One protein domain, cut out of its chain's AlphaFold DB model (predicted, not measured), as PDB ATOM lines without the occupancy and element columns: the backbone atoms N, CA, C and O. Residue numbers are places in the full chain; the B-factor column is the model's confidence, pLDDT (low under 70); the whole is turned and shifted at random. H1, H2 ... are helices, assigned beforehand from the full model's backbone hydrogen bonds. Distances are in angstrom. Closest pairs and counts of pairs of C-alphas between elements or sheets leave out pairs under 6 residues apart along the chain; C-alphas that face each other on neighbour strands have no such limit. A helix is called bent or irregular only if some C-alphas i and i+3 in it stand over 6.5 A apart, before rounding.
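Overview. This is residues 99 to 188 and 295 to 314 of the 450 residues of the protein "RES domain-containing protein" of Bacillus mycoides (UniProt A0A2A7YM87). Three helices, H1, H2 and H3, stand side by side in a row with H2 in the middle, and the later part of a fourth, H4, packs over one face of the row, on H2. Together they make a four-helix bundle that runs up and down, each helix against the one before it in the chain, while residues 127 to 132 stick out between H1 and H2. The printed part has 110 residues with four named helices in the order H1, H2, H3, H4 and no named strand; its class is all helix. It is compact, with a radius of gyration of the C-alphas of 14.9 A, and its outline is elongated, spanning 49 by 28 by 24 A.

Arrangement. The hub is H2, residues 137 to 158, which touches three helices. H3, residues 162 to 178, touches it at a shallow tilt of 12 degrees, opposite ways, and the two form a helical hairpin; their closest C-alphas, of Ser 153 and Ala 165, are 3.9 A apart. On the other hairpin, H1, residues 106 to 127, touches H2 at a shallow tilt of 6 degrees, opposite ways, with the closest C-alphas, of Leu 114 and Ile 147, 6.7 A apart. H1 and H3 are apart. H4, residues 297 to 314, touches H2 with residues 304 to 312 alone, the same way at a shallow tilt of 20 degrees; the closest C-alphas, of Ile 143 and Val 308, are 5.4 A apart. H4 is close to but not clearly touching H1, where the closest C-alphas, of Leu 114 and Pro 311, are 6.4 A apart. Every O i to N i+4 pair is within hydrogen-bond range in H1 and H2; in H3 it is 12 of 13 and in H4 12 of 14.

Along the chain. H2 measures 32.3 A from first to last C-alpha, beginning at C-alpha 137 (-40.024, -36.774, -22.125). H1 measures 31.9 A from C-alpha 106 (-20.820, -54.872, -7.943), and H3 22.0 A. H4 measures 25.1 A and ends at C-alpha 314 (-33.077, -55.105, -12.775). It is irregular, with C-alphas 308 and 311 7.3 A apart, and has a kink of 45 degrees near residue 308.

Size, cuts and confidence. The C-alphas of Gly 160 and Asp 295, the two farthest apart, are 49.5 A apart. The link from H2 to H3 is tight and that from H1 to H2 is short. Residues 189 to 294 are not printed, and C-alphas 188 and 295 across the cut are 17.5 A apart. The mean pLDDT of the printed part is 94.6; residues 187, 188 and 295 are under 70.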
ATOM      1  N   ILE A  99     -30.047 -61.492 -14.357       92.00
ATOM      2  CA  ILE A  99     -28.675 -61.362 -14.864       92.00
ATOM      3  C   ILE A  99     -27.640 -61.877 -13.857       92.00
ATOM      4  O   ILE A  99     -27.782 -61.692 -12.647       92.00
ATOM      5  N   SER A 100     -26.594 -62.535 -14.357       93.19
ATOM      6  CA  SER A 100     -25.426 -62.942 -13.567       93.19
ATOM      7  C   SER A 100     -24.292 -61.946 -13.778       93.19
ATOM      8  O   SER A 100     -23.967 -61.632 -14.922       93.19
ATOM      9  N   ARG A 101     -23.654 -61.496 -12.696       92.00
ATOM     10  CA  ARG A 101     -22.423 -60.705 -12.807       92.00
ATOM     11  C   ARG A 101     -21.232 -61.581 -13.192       92.00
ATOM     12  O   ARG A 101     -21.124 -62.718 -12.734       92.00
ATOM     13  N   ASN A 102     -20.338 -61.040 -14.012       87.75
ATOM     14  CA  ASN A 102     -19.084 -61.680 -14.426       87.75
ATOM     15  C   ASN A 102     -17.838 -61.025 -13.802       87.75
ATOM     16  O   ASN A 102     -16.737 -61.536 -13.969       87.75
ATOM     17  N   GLU A 103     -18.014 -59.938 -13.053       90.56
ATOM     18  CA  GLU A 103     -16.955 -59.171 -12.395       90.56
ATOM     19  C   GLU A 103     -17.152 -59.123 -10.870       90.56
ATOM     20  O   GLU A 103     -18.166 -59.606 -10.348       90.56
ATOM     21  N   ASP A 104     -16.129 -58.681 -10.136       91.38
ATOM     22  CA  ASP A 104     -16.170 -58.543  -8.669       91.38
ATOM     23  C   ASP A 104     -16.754 -57.199  -8.224       91.38
ATOM     24  O   ASP A 104     -17.438 -57.144  -7.201       91.38
ATOM     25  N   ASP A 105     -16.543 -56.144  -9.016       95.56
ATOM     26  CA  ASP A 105     -17.095 -54.817  -8.760       95.56
ATOM     27  C   ASP A 105     -18.613 -54.809  -8.985       95.56
ATOM     28  O   ASP A 105     -19.113 -54.731 -10.108       95.56
ATOM     29  N   PHE A 106     -19.365 -54.915  -7.889       96.62
ATOM     30  CA  PHE A 106     -20.820 -54.872  -7.943       96.62
ATOM     31  C   PHE A 106     -21.350 -53.509  -8.392       96.62
ATOM     32  O   PHE A 106     -22.327 -53.461  -9.139       96.62
ATOM     33  N   GLU A 107     -20.738 -52.414  -7.941       97.12
ATOM     34  CA  GLU A 107     -21.222 -51.074  -8.262       97.12
ATOM     35  C   GLU A 107     -20.974 -50.752  -9.736       97.12
ATOM     36  O   GLU A 107     -21.909 -50.359 -10.439       97.12
ATOM     37  N   GLY A 108     -19.758 -51.001 -10.229       97.25
ATOM     38  CA  GLY A 108     -19.417 -50.856 -11.643       97.25
ATOM     39  C   GLY A 108     -20.300 -51.717 -12.545       97.25
ATOM     40  O   GLY A 108     -20.797 -51.235 -13.567       97.25
ATOM     41  N   PHE A 109     -20.599 -52.951 -12.129       97.44
ATOM     42  CA  PHE A 109     -21.525 -53.829 -12.846       97.44
ATOM     43  C   PHE A 109     -22.943 -53.243 -12.941       97.44
ATOM     44  O   PHE A 109     -23.540 -53.237 -14.021       97.44
ATOM     45  N   VAL A 110     -23.489 -52.728 -11.831       97.56
ATOM     46  CA  VAL A 110     -24.814 -52.082 -11.821       97.56
ATOM     47  C   VAL A 110     -24.822 -50.847 -12.721       97.56
ATOM     48  O   VAL A 110     -25.739 -50.711 -13.534       97.56
ATOM     49  N   ARG A 111     -23.796 -49.991 -12.626       97.88
ATOM     50  CA  ARG A 111     -23.654 -48.792 -13.467       97.88
ATOM     51  C   ARG A 111     -23.654 -49.148 -14.946       97.88
ATOM     52  O   ARG A 111     -24.481 -48.656 -15.702       97.88
ATOM     53  N   LYS A 112     -22.835 -50.119 -15.346       96.69
ATOM     54  CA  LYS A 112     -22.769 -50.594 -16.732       96.69
ATOM     55  C   LYS A 112     -24.121 -51.066 -17.272       96.69
ATOM     56  O   LYS A 112     -24.472 -50.738 -18.403       96.69
ATOM     57  N   ILE A 113     -24.882 -51.844 -16.498       95.94
ATOM     58  CA  ILE A 113     -26.205 -52.325 -16.934       95.94
ATOM     59  C   ILE A 113     -27.173 -51.159 -17.115       95.94
ATOM     60  O   ILE A 113     -27.836 -51.064 -18.150       95.94
ATOM     61  N   LEU A 114     -27.269 -50.289 -16.111       98.06
ATOM     62  CA  LEU A 114     -28.242 -49.202 -16.108       98.06
ATOM     63  C   LEU A 114     -27.883 -48.107 -17.125       98.06
ATOM     64  O   LEU A 114     -28.781 -47.607 -17.797       98.06
ATOM     65  N   ASP A 115     -26.600 -47.818 -17.340       97.94
ATOM     66  CA  ASP A 115     -26.133 -46.874 -18.363       97.94
ATOM     67  C   ASP A 115     -26.374 -47.404 -19.786       97.94
ATOM     68  O   ASP A 115     -26.822 -46.658 -20.664       97.94
ATOM     69  N   ASN A 116     -26.152 -48.703 -20.026       96.69
ATOM     70  CA  ASN A 116     -26.475 -49.337 -21.309       96.69
ATOM     71  C   ASN A 116     -27.982 -49.295 -21.590       96.69
ATOM     72  O   ASN A 116     -28.408 -49.013 -22.715       96.69
ATOM     73  N   TYR A 117     -28.794 -49.553 -20.563       97.75
ATOM     74  CA  TYR A 117     -30.244 -49.441 -20.644       97.75
ATOM     75  C   TYR A 117     -30.685 -48.001 -20.942       97.75
ATOM     76  O   TYR A 117     -31.445 -47.772 -21.885       97.75
ATOM     77  N   LEU A 118     -30.155 -47.023 -20.204       98.00
ATOM     78  CA  LEU A 118     -30.449 -45.601 -20.368       98.00
ATOM     79  C   LEU A 118     -30.058 -45.080 -21.757       98.00
ATOM     80  O   LEU A 118     -30.803 -44.328 -22.383       98.00
ATOM     81  N   THR A 119     -28.901 -45.500 -22.266       97.56
ATOM     82  CA  THR A 119     -28.445 -45.159 -23.622       97.56
ATOM     83  C   THR A 119     -29.404 -45.726 -24.666       97.56
ATOM     84  O   THR A 119     -29.828 -45.020 -25.581       97.56
ATOM     85  N   SER A 120     -29.801 -46.987 -24.490       96.12
ATOM     86  CA  SER A 120     -30.701 -47.689 -25.404       96.12
ATOM     87  C   SER A 120     -32.100 -47.072 -25.427       96.12
ATOM     88  O   SER A 120     -32.673 -46.885 -26.499       96.12
ATOM     89  N   ILE A 121     -32.644 -46.697 -24.266       96.19
ATOM     90  CA  ILE A 121     -33.974 -46.080 -24.186       96.19
ATOM     91  C   ILE A 121     -33.976 -44.640 -24.711       96.19
ATOM     92  O   ILE A 121     -34.926 -44.244 -25.386       96.19
ATOM     93  N   LYS A 122     -32.894 -43.876 -24.486       96.44
ATOM     94  CA  LYS A 122     -32.705 -42.543 -25.082       96.44
ATOM     95  C   LYS A 122     -32.653 -42.635 -26.606       96.44
ATOM     96  O   LYS A 122     -33.318 -41.843 -27.268       96.44
ATOM     97  N   LEU A 123     -31.948 -43.627 -27.158       94.62
ATOM     98  CA  LEU A 123     -31.917 -43.867 -28.601       94.62
ATOM     99  C   LEU A 123     -33.330 -44.119 -29.150       94.62
ATOM    100  O   LEU A 123     -33.771 -43.363 -30.012       94.62
ATOM    101  N   ILE A 124     -34.065 -45.089 -28.586       94.00
ATOM    102  CA  ILE A 124     -35.460 -45.383 -28.975       94.00
ATOM    103  C   ILE A 124     -36.318 -44.112 -28.930       94.00
ATOM    104  O   ILE A 124     -37.052 -43.824 -29.876       94.00
ATOM    105  N   TYR A 125     -36.208 -43.332 -27.850       95.00
ATOM    106  CA  TYR A 125     -36.965 -42.095 -27.687       95.00
ATOM    107  C   TYR A 125     -36.663 -41.069 -28.787       95.00
ATOM    108  O   TYR A 125     -37.587 -40.492 -29.355       95.00
ATOM    109  N   THR A 126     -35.386 -40.859 -29.115       93.88
ATOM    110  CA  THR A 126     -34.970 -39.860 -30.116       93.88
ATOM    111  C   THR A 126     -35.258 -40.263 -31.558       93.88
ATOM    112  O   THR A 126     -35.439 -39.391 -32.405       93.88
ATOM    113  N   THR A 127     -35.299 -41.563 -31.858       91.62
ATOM    114  CA  THR A 127     -35.527 -42.053 -33.223       91.62
ATOM    115  C   THR A 127     -37.003 -42.001 -33.625       91.62
ATOM    116  O   THR A 127     -37.313 -41.862 -34.808       91.62
ATOM    117  N   ILE A 128     -37.924 -42.092 -32.663       92.31
ATOM    118  CA  ILE A 128     -39.366 -42.162 -32.921       92.31
ATOM    119  C   ILE A 128     -40.010 -40.796 -32.648       92.31
ATOM    120  O   ILE A 128     -39.870 -40.278 -31.537       92.31
ATOM    121  N   PRO A 129     -40.765 -40.214 -33.604       92.00
ATOM    122  CA  PRO A 129     -41.446 -38.939 -33.400       92.00
ATOM    123  C   PRO A 129     -42.342 -38.935 -32.147       92.00
ATOM    124  O   PRO A 129     -43.043 -39.923 -31.914       92.00
ATOM    125  N   PRO A 130     -42.415 -37.829 -31.377       91.56
ATOM    126  CA  PRO A 130     -43.122 -37.800 -30.089       91.56
ATOM    127  C   PRO A 130     -44.588 -38.257 -30.133       91.56
ATOM    128  O   PRO A 130     -45.052 -38.918 -29.211       91.56
ATOM    129  N   HIS A 131     -45.313 -37.952 -31.214       90.44
ATOM    130  CA  HIS A 131     -46.723 -38.330 -31.377       90.44
ATOM    131  C   HIS A 131     -46.935 -39.823 -31.701       90.44
ATOM    132  O   HIS A 131     -48.050 -40.323 -31.572       90.44
ATOM    133  N   LEU A 132     -45.881 -40.540 -32.107       91.44
ATOM    134  CA  LEU A 132     -45.900 -41.984 -32.380       91.44
ATOM    135  C   LEU A 132     -45.248 -42.798 -31.256       91.44
ATOM    136  O   LEU A 132     -45.344 -44.027 -31.254       91.44
ATOM    137  N   ASN A 133     -44.580 -42.129 -30.317       93.62
ATOM    138  CA  ASN A 133     -43.786 -42.764 -29.282       93.62
ATOM    139  C   ASN A 133     -44.659 -43.242 -28.111       93.62
ATOM    140  O   ASN A 133     -45.555 -42.538 -27.647       93.62
ATOM    141  N   VAL A 134     -44.362 -44.438 -27.596       94.25
ATOM    142  CA  VAL A 134     -44.965 -44.941 -26.350       94.25
ATOM    143  C   VAL A 134     -44.512 -44.089 -25.159       94.25
ATOM    144  O   VAL A 134     -45.279 -43.858 -24.221       94.25
ATOM    145  N   LEU A 135     -43.275 -43.592 -25.203       95.75
ATOM    146  CA  LEU A 135     -42.657 -42.797 -24.149       95.75
ATOM    147  C   LEU A 135     -42.837 -41.297 -24.378       95.75
ATOM    148  O   LEU A 135     -42.900 -40.813 -25.505       95.75
ATOM    149  N   GLN A 136     -42.879 -40.562 -23.277       95.38
ATOM    150  CA  GLN A 136     -42.896 -39.106 -23.198       95.38
ATOM    151  C   GLN A 136     -41.607 -38.622 -22.528       95.38
ATOM    152  O   GLN A 136     -40.951 -39.383 -21.818       95.38
ATOM    153  N   SER A 137     -41.248 -37.350 -22.707       95.81
ATOM    154  CA  SER A 137     -40.024 -36.774 -22.125       95.81
ATOM    155  C   SER A 137     -39.918 -36.975 -20.609       95.81
ATOM    156  O   SER A 137     -38.841 -37.284 -20.106       95.81
ATOM    157  N   GLU A 138     -41.037 -36.852 -19.895       96.88
ATOM    158  CA  GLU A 138     -41.130 -37.077 -18.447       96.88
ATOM    159  C   GLU A 138     -40.724 -38.510 -18.055       96.88
ATOM    160  O   GLU A 138     -40.031 -38.705 -17.060       96.88
ATOM    161  N   ASP A 139     -41.072 -39.514 -18.872       97.50
ATOM    162  CA  ASP A 139     -40.704 -40.914 -18.624       97.50
ATOM    163  C   ASP A 139     -39.172 -41.077 -18.626       97.50
ATOM    164  O   ASP A 139     -38.608 -41.764 -17.776       97.50
ATOM    165  N   LEU A 140     -38.480 -40.394 -19.547       97.81
ATOM    166  CA  LEU A 140     -37.018 -40.436 -19.664       97.81
ATOM    167  C   LEU A 140     -36.337 -39.730 -18.488       97.81
ATOM    168  O   LEU A 140     -35.322 -40.219 -17.993       97.81
ATOM    169  N   ILE A 141     -36.901 -38.609 -18.026       98.19
ATOM    170  CA  ILE A 141     -36.424 -37.896 -16.832       98.19
ATOM    171  C   ILE A 141     -36.565 -38.795 -15.600       98.19
ATOM    172  O   ILE A 141     -35.616 -38.928 -14.828       98.19
ATOM    173  N   ASN A 142     -37.714 -39.455 -15.444       98.56
ATOM    174  CA  ASN A 142     -37.967 -40.360 -14.326       98.56
ATOM    175  C   ASN A 142     -37.013 -41.561 -14.326       98.56
ATOM    176  O   ASN A 142     -36.500 -41.921 -13.268       98.56
ATOM    177  N   ILE A 143     -36.709 -42.142 -15.494       98.69
ATOM    178  CA  ILE A 143     -35.718 -43.223 -15.622       98.69
ATOM    179  C   ILE A 143     -34.321 -42.744 -15.214       98.69
ATOM    180  O   ILE A 143     -33.676 -43.376 -14.380       98.69
ATOM    181  N   ASP A 144     -33.858 -41.631 -15.789       98.62
ATOM    182  CA  ASP A 144     -32.528 -41.059 -15.537       98.62
ATOM    183  C   ASP A 144     -32.338 -40.758 -14.041       98.62
ATOM    184  O   ASP A 144     -31.358 -41.179 -13.422       98.62
ATOM    185  N   LYS A 145     -33.349 -40.140 -13.420       98.75
ATOM    186  CA  LYS A 145     -33.333 -39.806 -11.994       98.75
ATOM    187  C   LYS A 145     -33.495 -41.008 -11.074       98.75
ATOM    188  O   LYS A 145     -32.893 -41.027 -10.001       98.75
ATOM    189  N   LEU A 146     -34.255 -42.027 -11.467       98.88
ATOM    190  CA  LEU A 146     -34.314 -43.280 -10.717       98.88
ATOM    191  C   LEU A 146     -32.950 -43.979 -10.707       98.88
ATOM    192  O   LEU A 146     -32.511 -44.425  -9.648       98.88
ATOM    193  N   ILE A 147     -32.273 -44.045 -11.857       98.88
ATOM    194  CA  ILE A 147     -30.927 -44.622 -11.982       98.88
ATOM    195  C   ILE A 147     -29.937 -43.867 -11.090       98.88
ATOM    196  O   ILE A 147     -29.233 -44.492 -10.298       98.88
ATOM    197  N   GLU A 148     -29.945 -42.532 -11.144       98.81
ATOM    198  CA  GLU A 148     -29.126 -41.676 -10.277       98.81
ATOM    199  C   GLU A 148     -29.335 -42.017  -8.788       98.81
ATOM    200  O   GLU A 148     -28.376 -42.225  -8.044       98.81
ATOM    201  N   LYS A 149     -30.593 -42.161  -8.352       98.88
ATOM    202  CA  LYS A 149     -30.917 -42.514  -6.962       98.88
ATOM    203  C   LYS A 149     -30.511 -43.930  -6.577       98.88
ATOM    204  O   LYS A 149     -30.105 -44.147  -5.436       98.88
ATOM    205  N   ILE A 150     -30.567 -44.882  -7.501       98.88
ATOM    206  CA  ILE A 150     -30.050 -46.237  -7.277       98.88
ATOM    207  C   ILE A 150     -28.529 -46.206  -7.083       98.88
ATOM    208  O   ILE A 150     -28.032 -46.852  -6.162       98.88
ATOM    209  N   TYR A 151     -27.798 -45.431  -7.890       98.81
ATOM    210  CA  TYR A 151     -26.347 -45.284  -7.747       98.81
ATOM    211  C   TYR A 151     -25.966 -44.724  -6.381       98.81
ATOM    212  O   TYR A 151     -25.202 -45.365  -5.662       98.81
ATOM    213  N   PHE A 152     -26.570 -43.606  -5.973       98.81
ATOM    214  CA  PHE A 152     -26.299 -43.029  -4.654       98.81
ATOM    215  C   PHE A 152     -26.702 -43.961  -3.510       98.81
ATOM    216  O   PHE A 152     -26.034 -43.999  -2.482       98.81
ATOM    217  N   SER A 153     -27.751 -44.767  -3.691       98.88
ATOM    218  CA  SER A 153     -28.130 -45.766  -2.688       98.88
ATOM    219  C   SER A 153     -27.034 -46.810  -2.470       98.88
ATOM    220  O   SER A 153     -26.751 -47.177  -1.333       98.88
ATOM    221  N   ILE A 154     -26.414 -47.299  -3.546       98.75
ATOM    222  CA  ILE A 154     -25.332 -48.291  -3.466       98.75
ATOM    223  C   ILE A 154     -24.062 -47.651  -2.897       98.75
ATOM    224  O   ILE A 154     -23.461 -48.214  -1.983       98.75
ATOM    225  N   GLU A 155     -23.704 -46.461  -3.378       98.56
ATOM    226  CA  GLU A 155     -22.533 -45.705  -2.925       98.56
ATOM    227  C   GLU A 155     -22.599 -45.407  -1.417       98.56
ATOM    228  O   GLU A 155     -21.687 -45.751  -0.666       98.56
ATOM    229  N   GLU A 156     -23.714 -44.849  -0.935       98.75
ATOM    230  CA  GLU A 156     -23.900 -44.561   0.491       98.75
ATOM    231  C   GLU A 156     -23.898 -45.835   1.345       98.75
ATOM    232  O   GLU A 156     -23.407 -45.824   2.477       98.75
ATOM    233  N   TYR A 157     -24.391 -46.958   0.811       98.44
ATOM    234  CA  TYR A 157     -24.322 -48.241   1.509       98.44
ATOM    235  C   TYR A 157     -22.870 -48.713   1.654       98.44
ATOM    236  O   TYR A 157     -22.459 -49.098   2.749       98.44
ATOM    237  N   HIS A 158     -22.079 -48.650   0.579       97.50
ATOM    238  CA  HIS A 158     -20.655 -48.994   0.599       97.50
ATOM    239  C   HIS A 158     -19.838 -48.059   1.502       97.50
ATOM    240  O   HIS A 158     -18.920 -48.517   2.182       97.50
ATOM    241  N   ASN A 159     -20.229 -46.787   1.601       98.06
ATOM    242  CA  ASN A 159     -19.648 -45.815   2.530       98.06
ATOM    243  C   ASN A 159     -20.034 -46.055   4.004       98.06
ATOM    244  O   ASN A 159     -19.569 -45.333   4.886       98.06
ATOM    245  N   GLY A 160     -20.870 -47.058   4.295       97.75
ATOM    246  CA  GLY A 160     -21.281 -47.413   5.654       97.75
ATOM    247  C   GLY A 160     -22.452 -46.590   6.198       97.75
ATOM    248  O   GLY A 160     -22.667 -46.577   7.411       97.75
ATOM    249  N   TYR A 161     -23.232 -45.933   5.331       98.38
ATOM    250  CA  TYR A 161     -24.394 -45.115   5.694       98.38
ATOM    251  C   TYR A 161     -25.716 -45.727   5.189       98.38
ATOM    252  O   TYR A 161     -26.372 -45.175   4.300       98.38
ATOM    253  N   PRO A 162     -26.175 -46.858   5.761       97.00
ATOM    254  CA  PRO A 162     -27.396 -47.528   5.309       97.00
ATOM    255  C   PRO A 162     -28.659 -46.659   5.437       97.00
ATOM    256  O   PRO A 162     -29.607 -46.835   4.673       97.00
ATOM    257  N   ASP A 163     -28.698 -45.697   6.367       98.06
ATOM    258  CA  ASP A 163     -29.827 -44.771   6.491       98.06
ATOM    259  C   ASP A 163     -29.882 -43.762   5.332       98.06
ATOM    260  O   ASP A 163     -30.973 -43.440   4.855       98.06
ATOM    261  N   LYS A 164     -28.724 -43.279   4.863       98.69
ATOM    262  CA  LYS A 164     -28.620 -42.408   3.687       98.69
ATOM    263  C   LYS A 164     -28.935 -43.179   2.416       98.69
ATOM    264  O   LYS A 164     -29.767 -42.721   1.640       98.69
ATOM    265  N   ALA A 165     -28.387 -44.386   2.280       98.81
ATOM    266  CA  ALA A 165     -28.711 -45.296   1.188       98.81
ATOM    267  C   ALA A 165     -30.229 -45.499   1.048       98.81
ATOM    268  O   ALA A 165     -30.797 -45.381  -0.036       98.81
ATOM    269  N   TYR A 166     -30.913 -45.730   2.172       98.75
ATOM    270  CA  TYR A 166     -32.367 -45.838   2.194       98.75
ATOM    271  C   TYR A 166     -33.077 -44.546   1.772       98.75
ATOM    272  O   TYR A 166     -34.043 -44.601   1.009       98.75
ATOM    273  N   LYS A 167     -32.632 -43.384   2.268       98.81
ATOM    274  CA  LYS A 167     -33.227 -42.084   1.914       98.81
ATOM    275  C   LYS A 167     -33.141 -41.827   0.411       98.81
ATOM    276  O   LYS A 167     -34.142 -41.405  -0.167       98.81
ATOM    277  N   GLU A 168     -32.007 -42.131  -0.217       98.81
ATOM    278  CA  GLU A 168     -31.831 -41.987  -1.666       98.81
ATOM    279  C   GLU A 168     -32.799 -42.882  -2.443       98.81
ATOM    280  O   GLU A 168     -33.566 -42.379  -3.272       98.81
ATOM    281  N   LEU A 169     -32.871 -44.178  -2.111       98.81
ATOM    282  CA  LEU A 169     -33.792 -45.091  -2.790       98.81
ATOM    283  C   LEU A 169     -35.252 -44.669  -2.586       98.81
ATOM    284  O   LEU A 169     -36.043 -44.676  -3.529       98.81
ATOM    285  N   LYS A 170     -35.612 -44.258  -1.365       98.75
ATOM    286  CA  LYS A 170     -36.953 -43.761  -1.039       98.75
ATOM    287  C   LYS A 170     -37.317 -42.542  -1.882       98.75
ATOM    288  O   LYS A 170     -38.436 -42.488  -2.385       98.75
ATOM    289  N   ILE A 171     -36.402 -41.583  -2.054       98.75
ATOM    290  CA  ILE A 171     -36.621 -40.421  -2.930       98.75
ATOM    291  C   ILE A 171     -36.866 -40.888  -4.365       98.75
ATOM    292  O   ILE A 171     -37.811 -40.403  -4.993       98.75
ATOM    293  N   GLY A 172     -36.058 -41.838  -4.846       98.62
ATOM    294  CA  GLY A 172     -36.193 -42.431  -6.173       98.62
ATOM    295  C   GLY A 172     -37.581 -43.027  -6.414       98.62
ATOM    296  O   GLY A 172     -38.267 -42.655  -7.366       98.62
ATOM    297  N   ILE A 173     -38.034 -43.889  -5.501       98.50
ATOM    298  CA  ILE A 173     -39.339 -44.554  -5.599       98.50
ATOM    299  C   ILE A 173     -40.485 -43.548  -5.441       98.50
ATOM    300  O   ILE A 173     -41.386 -43.500  -6.277       98.50
ATOM    301  N   ASP A 174     -40.477 -42.725  -4.392       98.31
ATOM    302  CA  ASP A 174     -41.605 -41.834  -4.107       98.31
ATOM    303  C   ASP A 174     -41.783 -40.770  -5.193       98.31
ATOM    304  O   ASP A 174     -42.914 -40.428  -5.540       98.31
ATOM    305  N   THR A 175     -40.682 -40.229  -5.717       98.31
ATOM    306  CA  THR A 175     -40.728 -39.093  -6.646       98.31
ATOM    307  C   THR A 175     -40.906 -39.536  -8.086       98.31
ATOM    308  O   THR A 175     -41.751 -38.964  -8.768       98.31
ATOM    309  N   PHE A 176     -40.158 -40.547  -8.529       98.38
ATOM    310  CA  PHE A 176     -40.071 -40.898  -9.948       98.38
ATOM    311  C   PHE A 176     -40.884 -42.142 -10.320       98.38
ATOM    312  O   PHE A 176     -41.102 -42.379 -11.502       98.38
ATOM    313  N   LEU A 177     -41.371 -42.915  -9.337       96.94
ATOM    314  CA  LEU A 177     -42.242 -44.075  -9.581       96.94
ATOM    315  C   LEU A 177     -43.672 -43.860  -9.075       96.94
ATOM    316  O   LEU A 177     -44.628 -43.956  -9.842       96.94
ATOM    317  N   LYS A 178     -43.826 -43.557  -7.783       94.56
ATOM    318  CA  LYS A 178     -45.132 -43.504  -7.115       94.56
ATOM    319  C   LYS A 178     -45.959 -42.283  -7.506       94.56
ATOM    320  O   LYS A 178     -47.099 -42.435  -7.920       94.56
ATOM    321  N   LYS A 179     -45.419 -41.064  -7.368       92.75
ATOM    322  CA  LYS A 179     -46.171 -39.830  -7.681       92.75
ATOM    323  C   LYS A 179     -46.714 -39.791  -9.120       92.75
ATOM    324  O   LYS A 179     -47.863 -39.385  -9.270       92.75
ATOM    325  N   PRO A 180     -45.959 -40.211 -10.155       91.81
ATOM    326  CA  PRO A 180     -46.476 -40.252 -11.523       91.81
ATOM    327  C   PRO A 180     -47.442 -41.418 -11.795       91.81
ATOM    328  O   PRO A 180     -48.075 -41.449 -12.848       91.81
ATOM    329  N   GLY A 181     -47.570 -42.374 -10.868       92.06
ATOM    330  CA  GLY A 181     -48.514 -43.484 -10.968       92.06
ATOM    331  C   GLY A 181     -47.982 -44.738 -11.674       92.06
ATOM    332  O   GLY A 181     -48.771 -45.514 -12.216       92.06
ATOM    333  N   TYR A 182     -46.661 -44.944 -11.751       94.75
ATOM    334  CA  TYR A 182     -46.104 -46.115 -12.445       94.75
ATOM    335  C   TYR A 182     -46.248 -47.411 -11.634       94.75
ATOM    336  O   TYR A 182     -46.309 -48.486 -12.225       94.75
ATOM    337  N   LEU A 183     -46.348 -47.329 -10.302       91.75
ATOM    338  CA  LEU A 183     -46.489 -48.513  -9.441       91.75
ATOM    339  C   LEU A 183     -47.865 -49.184  -9.581       91.75
ATOM    340  O   LEU A 183     -48.006 -50.372  -9.304       91.75
ATOM    341  N   GLU A 184     -48.878 -48.430 -10.008       83.69
ATOM    342  CA  GLU A 184     -50.266 -48.875 -10.145       83.69
ATOM    343  C   GLU A 184     -50.583 -49.427 -11.542       83.69
ATOM    344  O   GLU A 184     -51.618 -50.061 -11.731       83.69
ATOM    345  N   ASN A 185     -49.721 -49.176 -12.530       77.19
ATOM    346  CA  ASN A 185     -49.978 -49.475 -13.939       77.19
ATOM    347  C   ASN A 185     -48.948 -50.456 -14.514       77.19
ATOM    348  O   ASN A 185     -48.531 -50.301 -15.652       77.19
ATOM    349  N   VAL A 186     -48.495 -51.449 -13.748       73.56
ATOM    350  CA  VAL A 186     -47.561 -52.474 -14.247       73.56
ATOM    351  C   VAL A 186     -48.337 -53.614 -14.900       73.56
ATOM    352  O   VAL A 186     -49.464 -53.906 -14.508       73.56
ATOM    353  N   PHE A 187     -47.723 -54.298 -15.869       68.38
ATOM    354  CA  PHE A 187     -48.219 -55.568 -16.398       68.38
ATOM    355  C   PHE A 187     -48.429 -56.609 -15.280       68.38
ATOM    356  O   PHE A 187     -47.535 -57.404 -14.972       68.38
ATOM    357  N   SER A 188     -49.630 -56.645 -14.707       62.25
ATOM    358  CA  SER A 188     -50.065 -57.703 -13.800       62.25
ATOM    359  C   SER A 188     -50.602 -58.869 -14.618       62.25
ATOM    360  O   SER A 188     -51.409 -58.679 -15.534       62.25
ATOM    361  N   ASP A 295     -57.596 -50.783 -29.434       68.06
ATOM    362  CA  ASP A 295     -57.526 -50.696 -27.965       68.06
ATOM    363  C   ASP A 295     -56.212 -51.219 -27.331       68.06
ATOM    364  O   ASP A 295     -56.184 -52.040 -26.411       68.06
ATOM    365  N   MET A 296     -55.072 -50.735 -27.839       82.81
ATOM    366  CA  MET A 296     -53.739 -51.000 -27.267       82.81
ATOM    367  C   MET A 296     -53.304 -49.961 -26.220       82.81
ATOM    368  O   MET A 296     -52.206 -50.064 -25.672       82.81
ATOM    369  N   GLU A 297     -54.143 -48.966 -25.916       86.25
ATOM    370  CA  GLU A 297     -53.798 -47.853 -25.022       86.25
ATOM    371  C   GLU A 297     -53.414 -48.345 -23.622       86.25
ATOM    372  O   GLU A 297     -52.359 -47.974 -23.097       86.25
ATOM    373  N   LYS A 298     -54.211 -49.262 -23.053       87.62
ATOM    374  CA  LYS A 298     -53.895 -49.905 -21.771       87.62
ATOM    375  C   LYS A 298     -52.546 -50.625 -21.828       87.62
ATOM    376  O   LYS A 298     -51.710 -50.413 -20.955       87.62
ATOM    377  N   THR A 299     -52.304 -51.417 -22.873       88.62
ATOM    378  CA  THR A 299     -51.042 -52.149 -23.066       88.62
ATOM    379  C   THR A 299     -49.843 -51.205 -23.143       88.62
ATOM    380  O   THR A 299     -48.801 -51.483 -22.555       88.62
ATOM    381  N   TYR A 300     -49.973 -50.069 -23.830       90.94
ATOM    382  CA  TYR A 300     -48.903 -49.074 -23.918       90.94
ATOM    383  C   TYR A 300     -48.664 -48.352 -22.593       90.94
ATOM    384  O   TYR A 300     -47.512 -48.093 -22.244       90.94
ATOM    385  N   LYS A 301     -49.719 -48.081 -21.818       91.75
ATOM    386  CA  LYS A 301     -49.596 -47.548 -20.454       91.75
ATOM    387  C   LYS A 301     -48.885 -48.536 -19.521       91.75
ATOM    388  O   LYS A 301     -48.012 -48.132 -18.750       91.75
ATOM    389  N   GLU A 302     -49.217 -49.822 -19.626       92.06
ATOM    390  CA  GLU A 302     -48.564 -50.897 -18.872       92.06
ATOM    391  C   GLU A 302     -47.085 -51.048 -19.259       92.06
ATOM    392  O   GLU A 302     -46.205 -51.115 -18.396       92.06
ATOM    393  N   LEU A 303     -46.797 -51.010 -20.563       94.06
ATOM    394  CA  LEU A 303     -45.442 -51.064 -21.106       94.06
ATOM    395  C   LEU A 303     -44.588 -49.891 -20.649       94.06
ATOM    396  O   LEU A 303     -43.471 -50.095 -20.181       94.06
ATOM    397  N   LYS A 304     -45.119 -48.673 -20.738       95.62
ATOM    398  CA  LYS A 304     -44.457 -47.467 -20.244       95.62
ATOM    399  C   LYS A 304     -44.061 -47.607 -18.776       95.62
ATOM    400  O   LYS A 304     -42.903 -47.386 -18.437       95.62
ATOM    401  N   SER A 305     -44.997 -48.009 -17.919       95.75
ATOM    402  CA  SER A 305     -44.725 -48.153 -16.485       95.75
ATOM    403  C   SER A 305     -43.667 -49.218 -16.215       95.75
ATOM    404  O   SER A 305     -42.762 -49.000 -15.412       95.75
ATOM    405  N   TYR A 306     -43.716 -50.333 -16.949       96.12
ATOM    406  CA  TYR A 306     -42.696 -51.373 -16.867       96.12
ATOM    407  C   TYR A 306     -41.304 -50.871 -17.270       96.12
ATOM    408  O   TYR A 306     -40.331 -51.143 -16.571       96.12
ATOM    409  N   ILE A 307     -41.209 -50.113 -18.369       97.00
ATOM    410  CA  ILE A 307     -39.962 -49.487 -18.829       97.00
ATOM    411  C   ILE A 307     -39.417 -48.574 -17.725       97.00
ATOM    412  O   ILE A 307     -38.274 -48.742 -17.310       97.00
ATOM    413  N   VAL A 308     -40.237 -47.673 -17.179       97.94
ATOM    414  CA  VAL A 308     -39.788 -46.734 -16.138       97.94
ATOM    415  C   VAL A 308     -39.348 -47.451 -14.855       97.94
ATOM    416  O   VAL A 308     -38.369 -47.050 -14.225       97.94
ATOM    417  N   MET A 309     -40.007 -48.550 -14.482       97.50
ATOM    418  CA  MET A 309     -39.646 -49.349 -13.304       97.50
ATOM    419  C   MET A 309     -38.441 -50.270 -13.509       97.50
ATOM    420  O   MET A 309     -37.872 -50.752 -12.524       97.50
ATOM    421  N   LEU A 310     -38.033 -50.532 -14.753       97.50
ATOM    422  CA  LEU A 310     -37.023 -51.537 -15.060       97.50
ATOM    423  C   LEU A 310     -35.698 -51.348 -14.297       97.50
ATOM    424  O   LEU A 310     -35.182 -52.359 -13.823       97.50
ATOM    425  N   PRO A 311     -35.144 -50.134 -14.088       98.44
ATOM    426  CA  PRO A 311     -33.921 -49.974 -13.297       98.44
ATOM    427  C   PRO A 311     -34.011 -50.579 -11.886       98.44
ATOM    428  O   PRO A 311     -33.079 -51.245 -11.420       98.44
ATOM    429  N   LEU A 312     -35.161 -50.416 -11.222       98.50
ATOM    430  CA  LEU A 312     -35.422 -51.009  -9.911       98.50
ATOM    431  C   LEU A 312     -35.583 -52.534 -10.014       98.50
ATOM    432  O   LEU A 312     -34.993 -53.274  -9.229       98.50
ATOM    433  N   ILE A 313     -36.337 -53.021 -11.005       97.62
ATOM    434  CA  ILE A 313     -36.542 -54.464 -11.230       97.62
ATOM    435  C   ILE A 313     -35.202 -55.160 -11.508       97.62
ATOM    436  O   ILE A 313     -34.912 -56.208 -10.926       97.62
ATOM    437  N   ALA A 314     -34.367 -54.570 -12.365       97.62
ATOM    438  CA  ALA A 314     -33.077 -55.105 -12.775       97.62
ATOM    439  C   ALA A 314     -32.126 -55.248 -11.587       97.62
ATOM    440  O   ALA A 314     -31.609 -56.340 -11.347       97.62
TER     441      ALA A 314